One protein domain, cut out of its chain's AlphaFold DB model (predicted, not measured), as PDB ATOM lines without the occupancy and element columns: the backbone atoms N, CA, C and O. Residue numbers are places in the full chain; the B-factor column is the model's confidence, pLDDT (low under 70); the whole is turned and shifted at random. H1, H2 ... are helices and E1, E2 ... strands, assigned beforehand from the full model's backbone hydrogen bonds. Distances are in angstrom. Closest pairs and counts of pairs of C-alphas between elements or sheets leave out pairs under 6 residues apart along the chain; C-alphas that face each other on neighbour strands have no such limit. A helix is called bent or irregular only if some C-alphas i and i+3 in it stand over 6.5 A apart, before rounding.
ATOM      1  N   ALA A   4       4.394 -41.838 -27.492       87.56
ATOM      2  CA  ALA A   4       3.200 -42.290 -28.194       87.56
ATOM      3  C   ALA A   4       1.999 -42.380 -27.237       87.56
ATOM      4  O   ALA A   4       2.113 -42.850 -26.105       87.56
ATOM      5  N   LEU A   5       0.822 -41.962 -27.711       89.31
ATOM      6  CA  LEU A   5      -0.427 -42.185 -26.989       89.31
ATOM      7  C   LEU A   5      -0.871 -43.645 -27.140       89.31
ATOM      8  O   LEU A   5      -0.755 -44.251 -28.209       89.31
ATOM      9  N   HIS A   6      -1.460 -44.195 -26.079       88.31
ATOM     10  CA  HIS A   6      -1.976 -45.562 -26.048       88.31
ATOM     11  C   HIS A   6      -3.401 -45.613 -25.487       88.31
ATOM     12  O   HIS A   6      -3.856 -44.692 -24.808       88.31
ATOM     13  N   GLY A   7      -4.122 -46.699 -25.789       92.25
ATOM     14  CA  GLY A   7      -5.489 -46.915 -25.308       92.25
ATOM     15  C   GLY A   7      -6.440 -45.774 -25.681       92.25
ATOM     16  O   GLY A   7      -6.442 -45.302 -26.818       92.25
ATOM     17  N   GLN A   8      -7.234 -45.321 -24.709       90.62
ATOM     18  CA  GLN A   8      -8.213 -44.247 -24.890       90.62
ATOM     19  C   GLN A   8      -7.574 -42.928 -25.344       90.62
ATOM     20  O   GLN A   8      -8.093 -42.295 -26.263       90.62
ATOM     21  N   ALA A   9      -6.416 -42.563 -24.786       88.62
ATOM     22  CA  ALA A   9      -5.730 -41.322 -25.140       88.62
ATOM     23  C   ALA A   9      -5.346 -41.282 -26.628       88.62
ATOM     24  O   ALA A   9      -5.417 -40.231 -27.257       88.62
ATOM     25  N   ARG A  10      -5.016 -42.435 -27.233       91.75
ATOM     26  CA  ARG A  10      -4.746 -42.525 -28.678       91.75
ATOM     27  C   ARG A  10      -5.990 -42.219 -29.509       91.75
ATOM     28  O   ARG A  10      -5.902 -41.473 -30.478       91.75
ATOM     29  N   CYS A  11      -7.136 -42.789 -29.145       93.75
ATOM     30  CA  CYS A  11      -8.395 -42.541 -29.851       93.75
ATOM     31  C   CYS A  11      -8.825 -41.074 -29.728       93.75
ATOM     32  O   CYS A  11      -9.227 -40.463 -30.716       93.75
ATOM     33  N   GLU A  12      -8.701 -40.501 -28.529       93.56
ATOM     34  CA  GLU A  12      -8.979 -39.084 -28.277       93.56
ATOM     35  C   GLU A  12      -8.033 -38.173 -29.063       93.56
ATOM     36  O   GLU A  12      -8.490 -37.198 -29.659       93.56
ATOM     37  N   GLY A  13      -6.746 -38.528 -29.128       93.69
ATOM     38  CA  GLY A  13      -5.734 -37.817 -29.903       93.69
ATOM     39  C   GLY A  13      -6.036 -37.799 -31.398       93.69
ATOM     40  O   GLY A  13      -6.075 -36.729 -31.996       93.69
ATOM     41  N   LEU A  14      -6.356 -38.954 -31.991       95.06
ATOM     42  CA  LEU A  14      -6.756 -39.042 -33.402       95.06
ATOM     43  C   LEU A  14      -8.021 -38.216 -33.692       95.06
ATOM     44  O   LEU A  14      -8.101 -37.515 -34.698       95.06
ATOM     45  N   ALA A  15      -9.006 -38.254 -32.790       96.12
ATOM     46  CA  ALA A  15     -10.224 -37.462 -32.929       96.12
ATOM     47  C   ALA A  15      -9.983 -35.953 -32.737       96.12
ATOM     48  O   ALA A  15     -10.708 -35.132 -33.299       96.12
ATOM     49  N   ALA A  16      -9.017 -35.557 -31.908       96.00
ATOM     50  CA  ALA A  16      -8.604 -34.166 -31.752       96.00
ATOM     51  C   ALA A  16      -7.861 -33.663 -32.998       96.00
ATOM     52  O   ALA A  16      -8.239 -32.621 -33.531       96.00
ATOM     53  N   ALA A  17      -6.902 -34.438 -33.512       96.75
ATOM     54  CA  ALA A  17      -6.182 -34.144 -34.748       96.75
ATOM     55  C   ALA A  17      -7.142 -33.919 -35.928       96.75
ATOM     56  O   ALA A  17      -7.148 -32.844 -36.523       96.75
ATOM     57  N   ALA A  18      -8.066 -34.854 -36.169       97.25
ATOM     58  CA  ALA A  18      -9.050 -34.726 -37.246       97.25
ATOM     59  C   ALA A  18      -9.966 -33.489 -37.099       97.25
ATOM     60  O   ALA A  18     -10.387 -32.887 -38.088       97.25
ATOM     61  N   ARG A  19     -10.294 -33.088 -35.860       97.25
ATOM     62  CA  ARG A  19     -11.071 -31.861 -35.600       97.25
ATOM     63  C   ARG A  19     -10.276 -30.603 -35.924       97.25
ATOM     64  O   ARG A  19     -10.858 -29.666 -36.466       97.25
ATOM     65  N   ILE A  20      -8.984 -30.592 -35.608       97.81
ATOM     66  CA  ILE A  20      -8.081 -29.490 -35.944       97.81
ATOM     67  C   ILE A  20      -7.961 -29.353 -37.457       97.81
ATOM     68  O   ILE A  20      -8.234 -28.276 -37.979       97.81
ATOM     69  N   GLU A  21      -7.645 -30.436 -38.164       97.75
ATOM     70  CA  GLU A  21      -7.525 -30.427 -39.626       97.75
ATOM     71  C   GLU A  21      -8.792 -29.863 -40.279       97.75
ATOM     72  O   GLU A  21      -8.728 -28.926 -41.072       97.75
ATOM     73  N   LYS A  22      -9.967 -30.332 -39.841       97.50
ATOM     74  CA  LYS A  22     -11.260 -29.828 -40.319       97.50
ATOM     75  C   LYS A  22     -11.496 -28.344 -40.014       97.50
ATOM     76  O   LYS A  22     -12.176 -27.674 -40.786       97.50
ATOM     77  N   ALA A  23     -11.001 -27.834 -38.890       97.19
ATOM     78  CA  ALA A  23     -11.159 -26.428 -38.515       97.19
ATOM     79  C   ALA A  23     -10.216 -25.498 -39.287       97.19
ATOM     80  O   ALA A  23     -10.551 -24.334 -39.506       97.19
ATOM     81  N   LEU A  24      -9.052 -26.009 -39.692       96.75
ATOM     82  CA  LEU A  24      -8.052 -25.266 -40.456       96.75
ATOM     83  C   LEU A  24      -8.320 -25.301 -41.964       96.75
ATOM     84  O   LEU A  24      -7.964 -24.359 -42.669       96.75
ATOM     85  N   GLU A  25      -9.021 -26.324 -42.453       96.19
ATOM     86  CA  GLU A  25      -9.356 -26.487 -43.870       96.19
ATOM     87  C   GLU A  25     -10.003 -25.237 -44.511       96.19
ATOM     88  O   GLU A  25      -9.535 -24.807 -45.565       96.19
ATOM     89  N   PRO A  26     -10.970 -24.540 -43.879       96.06
ATOM     90  CA  PRO A  26     -11.529 -23.315 -44.446       96.06
ATOM     91  C   PRO A  26     -10.554 -22.130 -44.469       96.06
ATOM     92  O   PRO A  26     -10.782 -21.186 -45.226       96.06
ATOM     93  N   LEU A  27      -9.514 -22.107 -43.619       95.38
ATOM     94  CA  LEU A  27      -8.437 -21.108 -43.719       95.38
ATOM     95  C   LEU A  27      -7.510 -21.461 -44.889       95.38
ATOM     96  O   LEU A  27      -7.164 -20.600 -45.699       95.38
ATOM     97  N   ARG A  28      -7.188 -22.750 -45.039       95.25
ATOM     98  CA  ARG A  28      -6.381 -23.269 -46.146       95.25
ATOM     99  C   ARG A  28      -7.015 -22.976 -47.504       95.25
ATOM    100  O   ARG A  28      -6.342 -22.450 -48.388       95.25
ATOM    101  N   GLU A  29      -8.300 -23.283 -47.676       95.25
ATOM    102  CA  GLU A  29      -9.017 -23.111 -48.949       95.25
ATOM    103  C   GLU A  29      -9.069 -21.651 -49.412       95.25
ATOM    104  O   GLU A  29      -8.981 -21.379 -50.610       95.25
ATOM    105  N   ARG A  30      -9.148 -20.698 -48.475       95.00
ATOM    106  CA  ARG A  30      -9.093 -19.260 -48.785       95.00
ATOM    107  C   ARG A  30      -7.669 -18.706 -48.915       95.00
ATOM    108  O   ARG A  30      -7.512 -17.528 -49.228       95.00
ATOM    109  N   GLY A  31      -6.646 -19.530 -48.683       93.81
ATOM    110  CA  GLY A  31      -5.238 -19.136 -48.735       93.81
ATOM    111  C   GLY A  31      -4.782 -18.269 -47.559       93.81
ATOM    112  O   GLY A  31      -3.853 -17.480 -47.709       93.81
ATOM    113  N   ASP A  32      -5.443 -18.391 -46.411       94.50
ATOM    114  CA  ASP A  32      -5.159 -17.619 -45.205       94.50
ATOM    115  C   ASP A  32      -4.183 -18.382 -44.310       94.50
ATOM    116  O   ASP A  32      -4.574 -19.209 -43.487       94.50
ATOM    117  N   PHE A  33      -2.894 -18.111 -44.518       93.94
ATOM    118  CA  PHE A  33      -1.779 -18.687 -43.763       93.94
ATOM    119  C   PHE A  33      -1.263 -17.710 -42.705       93.94
ATOM    120  O   PHE A  33      -0.054 -17.522 -42.564       93.94
ATOM    121  N   ASP A  34      -2.192 -17.082 -41.985       95.31
ATOM    122  CA  ASP A  34      -1.893 -16.201 -40.865       95.31
ATOM    123  C   ASP A  34      -1.903 -16.974 -39.519       95.31
ATOM    124  O   ASP A  34      -2.842 -17.736 -39.229       95.31
ATOM    125  N   PRO A  35      -0.867 -16.809 -38.674       96.19
ATOM    126  CA  PRO A  35      -0.800 -17.454 -37.366       96.19
ATOM    127  C   PRO A  35      -1.913 -17.038 -36.396       96.19
ATOM    128  O   PRO A  35      -2.414 -17.888 -35.658       96.19
ATOM    129  N   GLU A  36      -2.347 -15.777 -36.399       96.56
ATOM    130  CA  GLU A  36      -3.393 -15.289 -35.492       96.56
ATOM    131  C   GLU A  36      -4.769 -15.842 -35.876       96.56
ATOM    132  O   GLU A  36      -5.549 -16.251 -35.006       96.56
ATOM    133  N   HIS A  37      -5.067 -15.945 -37.172       96.69
ATOM    134  CA  HIS A  37      -6.283 -16.606 -37.649       96.69
ATOM    135  C   HIS A  37      -6.285 -18.106 -37.342       96.69
ATOM    136  O   HIS A  37      -7.303 -18.642 -36.895       96.69
ATOM    137  N   THR A  38      -5.138 -18.772 -37.507       96.44
ATOM    138  CA  THR A  38      -4.956 -20.180 -37.119       96.44
ATOM    139  C   THR A  38      -5.202 -20.362 -35.624       96.44
ATOM    140  O   THR A  38      -6.026 -21.184 -35.217       96.44
ATOM    141  N   ARG A  39      -4.570 -19.535 -34.787       97.38
ATOM    142  CA  ARG A  39      -4.771 -19.533 -33.335       97.38
ATOM    143  C   ARG A  39      -6.235 -19.307 -32.965       97.38
ATOM    144  O   ARG A  39      -6.758 -20.012 -32.105       97.38
ATOM    145  N   THR A  40      -6.910 -18.373 -33.629       97.50
ATOM    146  CA  THR A  40      -8.330 -18.079 -33.400       97.50
ATOM    147  C   THR A  40      -9.218 -19.283 -33.720       97.50
ATOM    148  O   THR A  40     -10.092 -19.623 -32.922       97.50
ATOM    149  N   ALA A  41      -8.973 -19.972 -34.838       97.19
ATOM    150  CA  ALA A  41      -9.712 -21.180 -35.207       97.19
ATOM    151  C   ALA A  41      -9.538 -22.300 -34.168       97.19
ATOM    152  O   ALA A  41     -10.516 -22.928 -33.762       97.19
ATOM    153  N   LEU A  42      -8.309 -22.502 -33.681       97.38
ATOM    154  CA  LEU A  42      -8.002 -23.493 -32.649       97.38
ATOM    155  C   LEU A  42      -8.652 -23.136 -31.303       97.38
ATOM    156  O   LEU A  42      -9.266 -23.990 -30.669       97.38
ATOM    157  N   VAL A  43      -8.609 -21.872 -30.880       97.38
ATOM    158  CA  VAL A  43      -9.335 -21.420 -29.678       97.38
ATOM    159  C   VAL A  43     -10.845 -21.634 -29.831       97.38
ATOM    160  O   VAL A  43     -11.505 -22.049 -28.878       97.38
ATOM    161  N   GLY A  44     -11.387 -21.450 -31.037       96.75
ATOM    162  CA  GLY A  44     -12.785 -21.738 -31.367       96.75
ATOM    163  C   GLY A  44     -13.198 -23.206 -31.184       96.75
ATOM    164  O   GLY A  44     -14.381 -23.480 -30.991       96.75
ATOM    165  N   LEU A  45     -12.246 -24.148 -31.167       95.56
ATOM    166  CA  LEU A  45     -12.493 -25.557 -30.833       95.56
ATOM    167  C   LEU A  45     -12.582 -25.826 -29.322       95.56
ATOM    168  O   LEU A  45     -12.886 -26.949 -28.919       95.56
ATOM    169  N   GLY A  46     -12.326 -24.814 -28.487       95.44
ATOM    170  CA  GLY A  46     -12.339 -24.913 -27.029       95.44
ATOM    171  C   GLY A  46     -10.955 -25.056 -26.392       95.44
ATOM    172  O   GLY A  46     -10.870 -25.273 -25.182       95.44
ATOM    173  N   TYR A  47      -9.867 -24.928 -27.160       94.00
ATOM    174  CA  TYR A  47      -8.521 -24.909 -26.587       94.00
ATOM    175  C   TYR A  47      -8.243 -23.570 -25.879       94.00
ATOM    176  O   TYR A  47      -8.557 -22.509 -26.425       94.00
ATOM    177  N   PRO A  48      -7.633 -23.567 -24.678       92.94
ATOM    178  CA  PRO A  48      -7.325 -22.323 -23.980       92.94
ATOM    179  C   PRO A  48      -6.339 -21.462 -24.779       92.94
ATOM    180  O   PRO A  48      -5.279 -21.936 -25.178       92.94
ATOM    181  N   ALA A  49      -6.623 -20.168 -24.937       92.81
ATOM    182  CA  ALA A  49      -5.800 -19.262 -25.748       92.81
ATOM    183  C   ALA A  49      -4.338 -19.123 -25.278       92.81
ATOM    184  O   ALA A  49      -3.469 -18.798 -26.085       92.81
ATOM    185  N   GLY A  50      -4.061 -19.357 -23.990       93.00
ATOM    186  CA  GLY A  50      -2.703 -19.392 -23.425       93.00
ATOM    187  C   GLY A  50      -1.993 -20.745 -23.566       93.00
ATOM    188  O   GLY A  50      -0.869 -20.899 -23.102       93.00
ATOM    189  N   LYS A  51      -2.661 -21.736 -24.162       93.69
ATOM    190  CA  LYS A  51      -2.156 -23.090 -24.414       93.69
ATOM    191  C   LYS A  51      -2.127 -23.427 -25.906       93.69
ATOM    192  O   LYS A  51      -1.852 -24.568 -26.253       93.69
ATOM    193  N   VAL A  52      -2.398 -22.445 -26.766       95.62
ATOM    194  CA  VAL A  52      -2.289 -22.534 -28.223       95.62
ATOM    195  C   VAL A  52      -1.200 -21.570 -28.670       95.62
ATOM    196  O   VAL A  52      -1.326 -20.357 -28.484       95.62
ATOM    197  N   ASN A  53      -0.156 -22.114 -29.279       95.00
ATOM    198  CA  ASN A  53       0.889 -21.363 -29.951       95.00
ATOM    199  C   ASN A  53       0.769 -21.621 -31.455       95.00
ATOM    200  O   ASN A  53       0.726 -22.774 -31.872       95.00
ATOM    201  N   ALA A  54       0.702 -20.562 -32.252       95.94
ATOM    202  CA  ALA A  54       0.769 -20.630 -33.703       95.94
ATOM    203  C   ALA A  54       1.899 -19.714 -34.173       95.94
ATOM    204  O   ALA A  54       2.093 -18.631 -33.622       95.94
ATOM    205  N   HIS A  55       2.647 -20.146 -35.179       94.56
ATOM    206  CA  HIS A  55       3.797 -19.414 -35.692       94.56
ATOM    207  C   HIS A  55       3.903 -19.559 -37.207       94.56
ATOM    208  O   HIS A  55       3.488 -20.561 -37.792       94.56
ATOM    209  N   GLN A  56       4.482 -18.548 -37.853       94.94
ATOM    210  CA  GLN A  56       4.758 -18.617 -39.281       94.94
ATOM    211  C   GLN A  56       5.803 -19.706 -39.544       94.94
ATOM    212  O   GLN A  56       6.865 -19.704 -38.921       94.94
ATOM    213  N   ASN A  57       5.522 -20.600 -40.489       90.25
ATOM    214  CA  ASN A  57       6.431 -21.661 -40.918       90.25
ATOM    215  C   ASN A  57       6.730 -21.540 -42.427       90.25
ATOM    216  O   ASN A  57       6.625 -22.496 -43.189       90.25
ATOM    217  N   GLY A  58       7.053 -20.321 -42.868       85.44
ATOM    218  CA  GLY A  58       7.230 -19.949 -44.277       85.44
ATOM    219  C   GLY A  58       6.017 -19.227 -44.878       85.44
ATOM    220  O   GLY A  58       4.972 -19.108 -44.244       85.44
ATOM    221  N   ASP A  59       6.148 -18.742 -46.117       82.69
ATOM    222  CA  ASP A  59       5.191 -17.801 -46.736       82.69
ATOM    223  C   ASP A  59       3.770 -18.357 -46.941       82.69
ATOM    224  O   ASP A  59       2.821 -17.606 -47.152       82.69
ATOM    225  N   ARG A  60       3.617 -19.686 -46.948       88.00
ATOM    226  CA  ARG A  60       2.333 -20.379 -47.165       88.00
ATOM    227  C   ARG A  60       2.142 -21.544 -46.207       88.00
ATOM    228  O   ARG A  60       1.555 -22.561 -46.578       88.00
ATOM    229  N   ALA A  61       2.698 -21.413 -45.008       93.12
ATOM    230  CA  ALA A  61       2.505 -22.407 -43.978       93.12
ATOM    231  C   ALA A  61       2.524 -21.801 -42.578       93.12
ATOM    232  O   ALA A  61       3.292 -20.885 -42.280       93.12
ATOM    233  N   VAL A  62       1.675 -22.355 -41.719       96.69
ATOM    234  CA  VAL A  62       1.575 -21.996 -40.303       96.69
ATOM    235  C   VAL A  62       1.775 -23.258 -39.487       96.69
ATOM    236  O   VAL A  62       1.059 -24.235 -39.691       96.69
ATOM    237  N   GLY A  63       2.734 -23.232 -38.567       96.44
ATOM    238  CA  GLY A  63       2.913 -24.273 -37.563       96.44
ATOM    239  C   GLY A  63       2.112 -23.952 -36.306       96.44
ATOM    240  O   GLY A  63       1.896 -22.783 -35.978       96.44
ATOM    241  N   PHE A  64       1.678 -24.975 -35.577       96.06
ATOM    242  CA  PHE A  64       1.024 -24.794 -34.286       96.06
ATOM    243  C   PHE A  64       1.403 -25.884 -33.284       96.06
ATOM    244  O   PHE A  64       1.728 -27.010 -33.654       96.06
ATOM    245  N   LEU A  65       1.304 -25.533 -32.005       95.31
ATOM    246  CA  LEU A  65       1.473 -26.420 -30.863       95.31
ATOM    247  C   LEU A  65       0.397 -26.107 -29.819       95.31
ATOM    248  O   LEU A  65       0.203 -24.950 -29.436       95.31
ATOM    249  N   ILE A  66      -0.297 -27.139 -29.347       94.81
ATOM    250  CA  ILE A  66      -1.356 -27.041 -28.344       94.81
ATOM    251  C   ILE A  66      -1.020 -27.936 -27.158       94.81
ATOM    252  O   ILE A  66      -0.764 -29.130 -27.314       94.81
ATOM    253  N   VAL A  67      -1.102 -27.358 -25.963       93.06
ATOM    254  CA  VAL A  67      -0.970 -28.074 -24.692       93.06
ATOM    255  C   VAL A  67      -2.368 -28.407 -24.165       93.06
ATOM    256  O   VAL A  67      -3.099 -27.521 -23.715       93.06
ATOM    257  N   ALA A  68      -2.755 -29.682 -24.216       89.25
ATOM    258  CA  ALA A  68      -4.033 -30.180 -23.709       89.25
ATOM    259  C   ALA A  68      -3.833 -31.037 -22.435       89.25
ATOM    260  O   ALA A  68      -2.725 -31.496 -22.172       89.25
ATOM    261  N   PRO A  69      -4.879 -31.272 -21.615       81.19
ATOM    262  CA  PRO A  69      -4.726 -31.899 -20.293       81.19
ATOM    263  C   PRO A  69      -4.058 -33.282 -20.267       81.19
ATOM    264  O   PRO A  69      -3.448 -33.637 -19.265       81.19
ATOM    265  N   SER A  70      -4.190 -34.073 -21.334       83.00
ATOM    266  CA  SER A  70      -3.668 -35.447 -21.422       83.00
ATOM    267  C   SER A  70      -2.782 -35.693 -22.645       83.00
ATOM    268  O   SER A  70      -2.375 -36.830 -22.884       83.00
ATOM    269  N   MET A  71      -2.519 -34.659 -23.449       91.44
ATOM    270  CA  MET A  71      -1.783 -34.784 -24.704       91.44
ATOM    271  C   MET A  71      -1.288 -33.435 -25.219       91.44
ATOM    272  O   MET A  71      -1.746 -32.365 -24.822       91.44
ATOM    273  N   CYS A  72      -0.411 -33.527 -26.196       94.12
ATOM    274  CA  CYS A  72       0.087 -32.454 -27.021       94.12
ATOM    275  C   CYS A  72      -0.445 -32.641 -28.432       94.12
ATOM    276  O   CYS A  72      -0.504 -33.773 -28.915       94.12
ATOM    277  N   LEU A  73      -0.839 -31.545 -29.073       95.06
ATOM    278  CA  LEU A  73      -1.232 -31.542 -30.477       95.06
ATOM    279  C   LEU A  73      -0.296 -30.603 -31.221       95.06
ATOM    280  O   LEU A  73      -0.246 -29.414 -30.916       95.06
ATOM    281  N   GLU A  74       0.448 -31.139 -32.172       95.12
ATOM    282  CA  GLU A  74       1.348 -30.376 -33.032       95.12
ATOM    283  C   GLU A  74       0.928 -30.584 -34.474       95.12
ATOM    284  O   GLU A  74       0.407 -31.637 -34.841       95.12
ATOM    285  N   GLY A  75       1.134 -29.574 -35.300       94.88
ATOM    286  CA  GLY A  75       0.832 -29.713 -36.703       94.88
ATOM    287  C   GLY A  75       1.199 -28.495 -37.510       94.88
ATOM    288  O   GLY A  75       1.822 -27.540 -37.038       94.88
ATOM    289  N   SER A  76       0.825 -28.552 -38.776       95.94
ATOM    290  CA  SER A  76       1.042 -27.462 -39.708       95.94
ATOM    291  C   SER A  76      -0.082 -27.401 -40.726       95.94
ATOM    292  O   SER A  76      -0.596 -28.419 -41.189       95.94
ATOM    293  N   MET A  77      -0.457 -26.181 -41.081       96.19
ATOM    294  CA  MET A  77      -1.332 -25.906 -42.205       96.19
ATOM    295  C   MET A  77      -0.474 -25.490 -43.390       96.19
ATOM    296  O   MET A  77       0.080 -24.395 -43.385       96.19
ATOM    297  N   TYR A  78      -0.382 -26.363 -44.390       93.31
ATOM    298  CA  TYR A  78       0.260 -26.099 -45.674       93.31
ATOM    299  C   TYR A  78      -0.788 -25.805 -46.742       93.31
ATOM    300  O   TYR A  78      -1.988 -26.003 -46.545       93.31
ATOM    301  N   ARG A  79      -0.336 -25.383 -47.925       90.50
ATOM    302  CA  ARG A  79      -1.222 -25.160 -49.072       90.50
ATOM    303  C   ARG A  79      -1.963 -26.434 -49.484       90.50
ATOM    304  O   ARG A  79      -3.150 -26.384 -49.808       90.50
ATOM    305  N   GLU A  80      -1.247 -27.548 -49.496       91.50
ATOM    306  CA  GLU A  80      -1.732 -28.860 -49.905       91.50
ATOM    307  C   GLU A  80      -2.687 -29.487 -48.888       91.50
ATOM    308  O   GLU A  80      -3.692 -30.063 -49.297       91.50
ATOM    309  N   ALA A  81      -2.403 -29.355 -47.591       92.69
ATOM    310  CA  ALA A  81      -3.185 -29.965 -46.525       92.69
ATOM    311  C   ALA A  81      -2.899 -29.312 -45.167       92.69
ATOM    312  O   ALA A  81      -1.789 -28.843 -44.906       92.69
ATOM    313  N   ALA A  82      -3.895 -29.347 -44.282       94.31
ATOM    314  CA  ALA A  82      -3.663 -29.246 -42.847       94.31
ATOM    315  C   ALA A  82      -3.330 -30.634 -42.290       94.31
ATOM    316  O   ALA A  82      -3.945 -31.623 -42.684       94.31
ATOM    317  N   GLN A  83      -2.353 -30.696 -41.393       95.69
ATOM    318  CA  GLN A  83      -1.917 -31.923 -40.734       95.69
ATOM    319  C   GLN A  83      -1.796 -31.674 -39.239       95.69
ATOM    320  O   GLN A  83      -1.291 -30.624 -38.826       95.69
ATOM    321  N   ALA A  84      -2.249 -32.633 -38.440       96.50
ATOM    322  CA  ALA A  84      -2.127 -32.598 -36.994       96.50
ATOM    323  C   ALA A  84      -1.817 -33.990 -36.436       96.50
ATOM    324  O   ALA A  84      -2.410 -34.982 -36.848       96.50
ATOM    325  N   ASP A  85      -0.964 -34.044 -35.421       95.38
ATOM    326  CA  ASP A  85      -0.632 -35.262 -34.694       95.38
ATOM    327  C   ASP A  85      -0.768 -35.053 -33.190       95.38
ATOM    328  O   ASP A  85      -0.562 -33.959 -32.659       95.38
ATOM    329  N   ALA A  86      -1.123 -36.133 -32.494       94.94
ATOM    330  CA  ALA A  86      -1.309 -36.148 -31.052       94.94
ATOM    331  C   ALA A  86      -0.271 -37.046 -30.373       94.94
ATOM    332  O   ALA A  86      -0.096 -38.209 -30.746       94.94
ATOM    333  N   PHE A  87       0.372 -36.538 -29.325       93.00
ATOM    334  CA  PHE A  87       1.403 -37.256 -28.577       93.00
ATOM    335  C   PHE A  87       1.331 -36.951 -27.075       93.00
ATOM    336  O   PHE A  87       0.686 -36.003 -26.649       93.00
TER     337      PHE A  87
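Overview. This is residues 4 to 87 of the 103 residues of an uncharacterized protein of Streptomyces sp. SID5998 (UniProt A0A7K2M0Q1). A twisted sheet of four antiparallel strands makes one wall, and two helices cover one of its faces while the other face has no named helix over it. The long helix H1 runs along E3 and E4, and the shorter H2 runs along E1 and E2, so that together they make a second layer. The printed part has 84 residues, with two named helices and then four named strands along the chain, H1 H2 E1 E2 E3 E4; the sheet's order is E1 - E2 - E3 - E4, and the class is mixed, helices and strands. The whole is compact, with a radius of gyration of the C-alphas of 12.0 A and spans of 37 by 26 by 19 A.

Along the chain. In the sheet, E1 is residues 52 to 56, 13.7 A from first to last C-alpha, and E2 is residues 62 to 68, 19.3 A. E3 is residues 71 to 77, 19.6 A, and E4 is residues 82 to 87, 17.1 A, ending with C-alpha 87 at (1.403, -37.256, -28.577). H1 is residues 7 to 29, 33.7 A, from C-alpha 7 at (-5.489, -46.915, -25.308) to C-alpha 29 at (-9.017, -23.111, -48.949). It has a kink of 28 degrees near residue 23 and is only just irregular, with C-alphas 23 and 26 at 6.7 A. H2 is residues 35 to 44, 14.1 A.

Arrangement. The strands form a meander, each the antiparallel neighbour of the one before, in three hairpins. Within hydrogen-bond range are N 53 and O 65 at 2.9 A between E1 and E2, N 66 and O 73 at 2.8 A between E2 and E3, and N 85 and O 74 at 2.8 A between E3 and E4. The edge strands E1 and E4 are apart. H1 is on the sheet at a height of 7.2 A, over E3 and E4, and runs along the strands, at 20 degrees to E4 on the local plane; its closest C-alphas to E4 are those of Gly 13 and Ala 86, 4.9 A apart. H2 is on the same face at a height of 8.6 A, over E1 and E2, and runs along the strands, at 23 degrees to E1 on the local plane; the closest C-alphas of H2 and E1 are those of Pro 35 and Ala 54, 5.1 A apart. H1, with its residues 20 to 27 alone, touches H2, the closest C-alphas being those of Ala 23 and Ala 41 at 6.4 A; they run opposite ways at a steep tilt of 52 degrees. Every O i to N i+4 pair is within hydrogen-bond range in H2, and 17 of 19 are in H1.

Size, cuts and confidence. The two C-alphas farthest apart are those of Gly 7 and Asp 59, 37.7 A. The printed part has no cut and no long link; the link from H2 to E1 is short, and the others are tight. The mean pLDDT of the printed part is 94.0, and no printed residue is under 70.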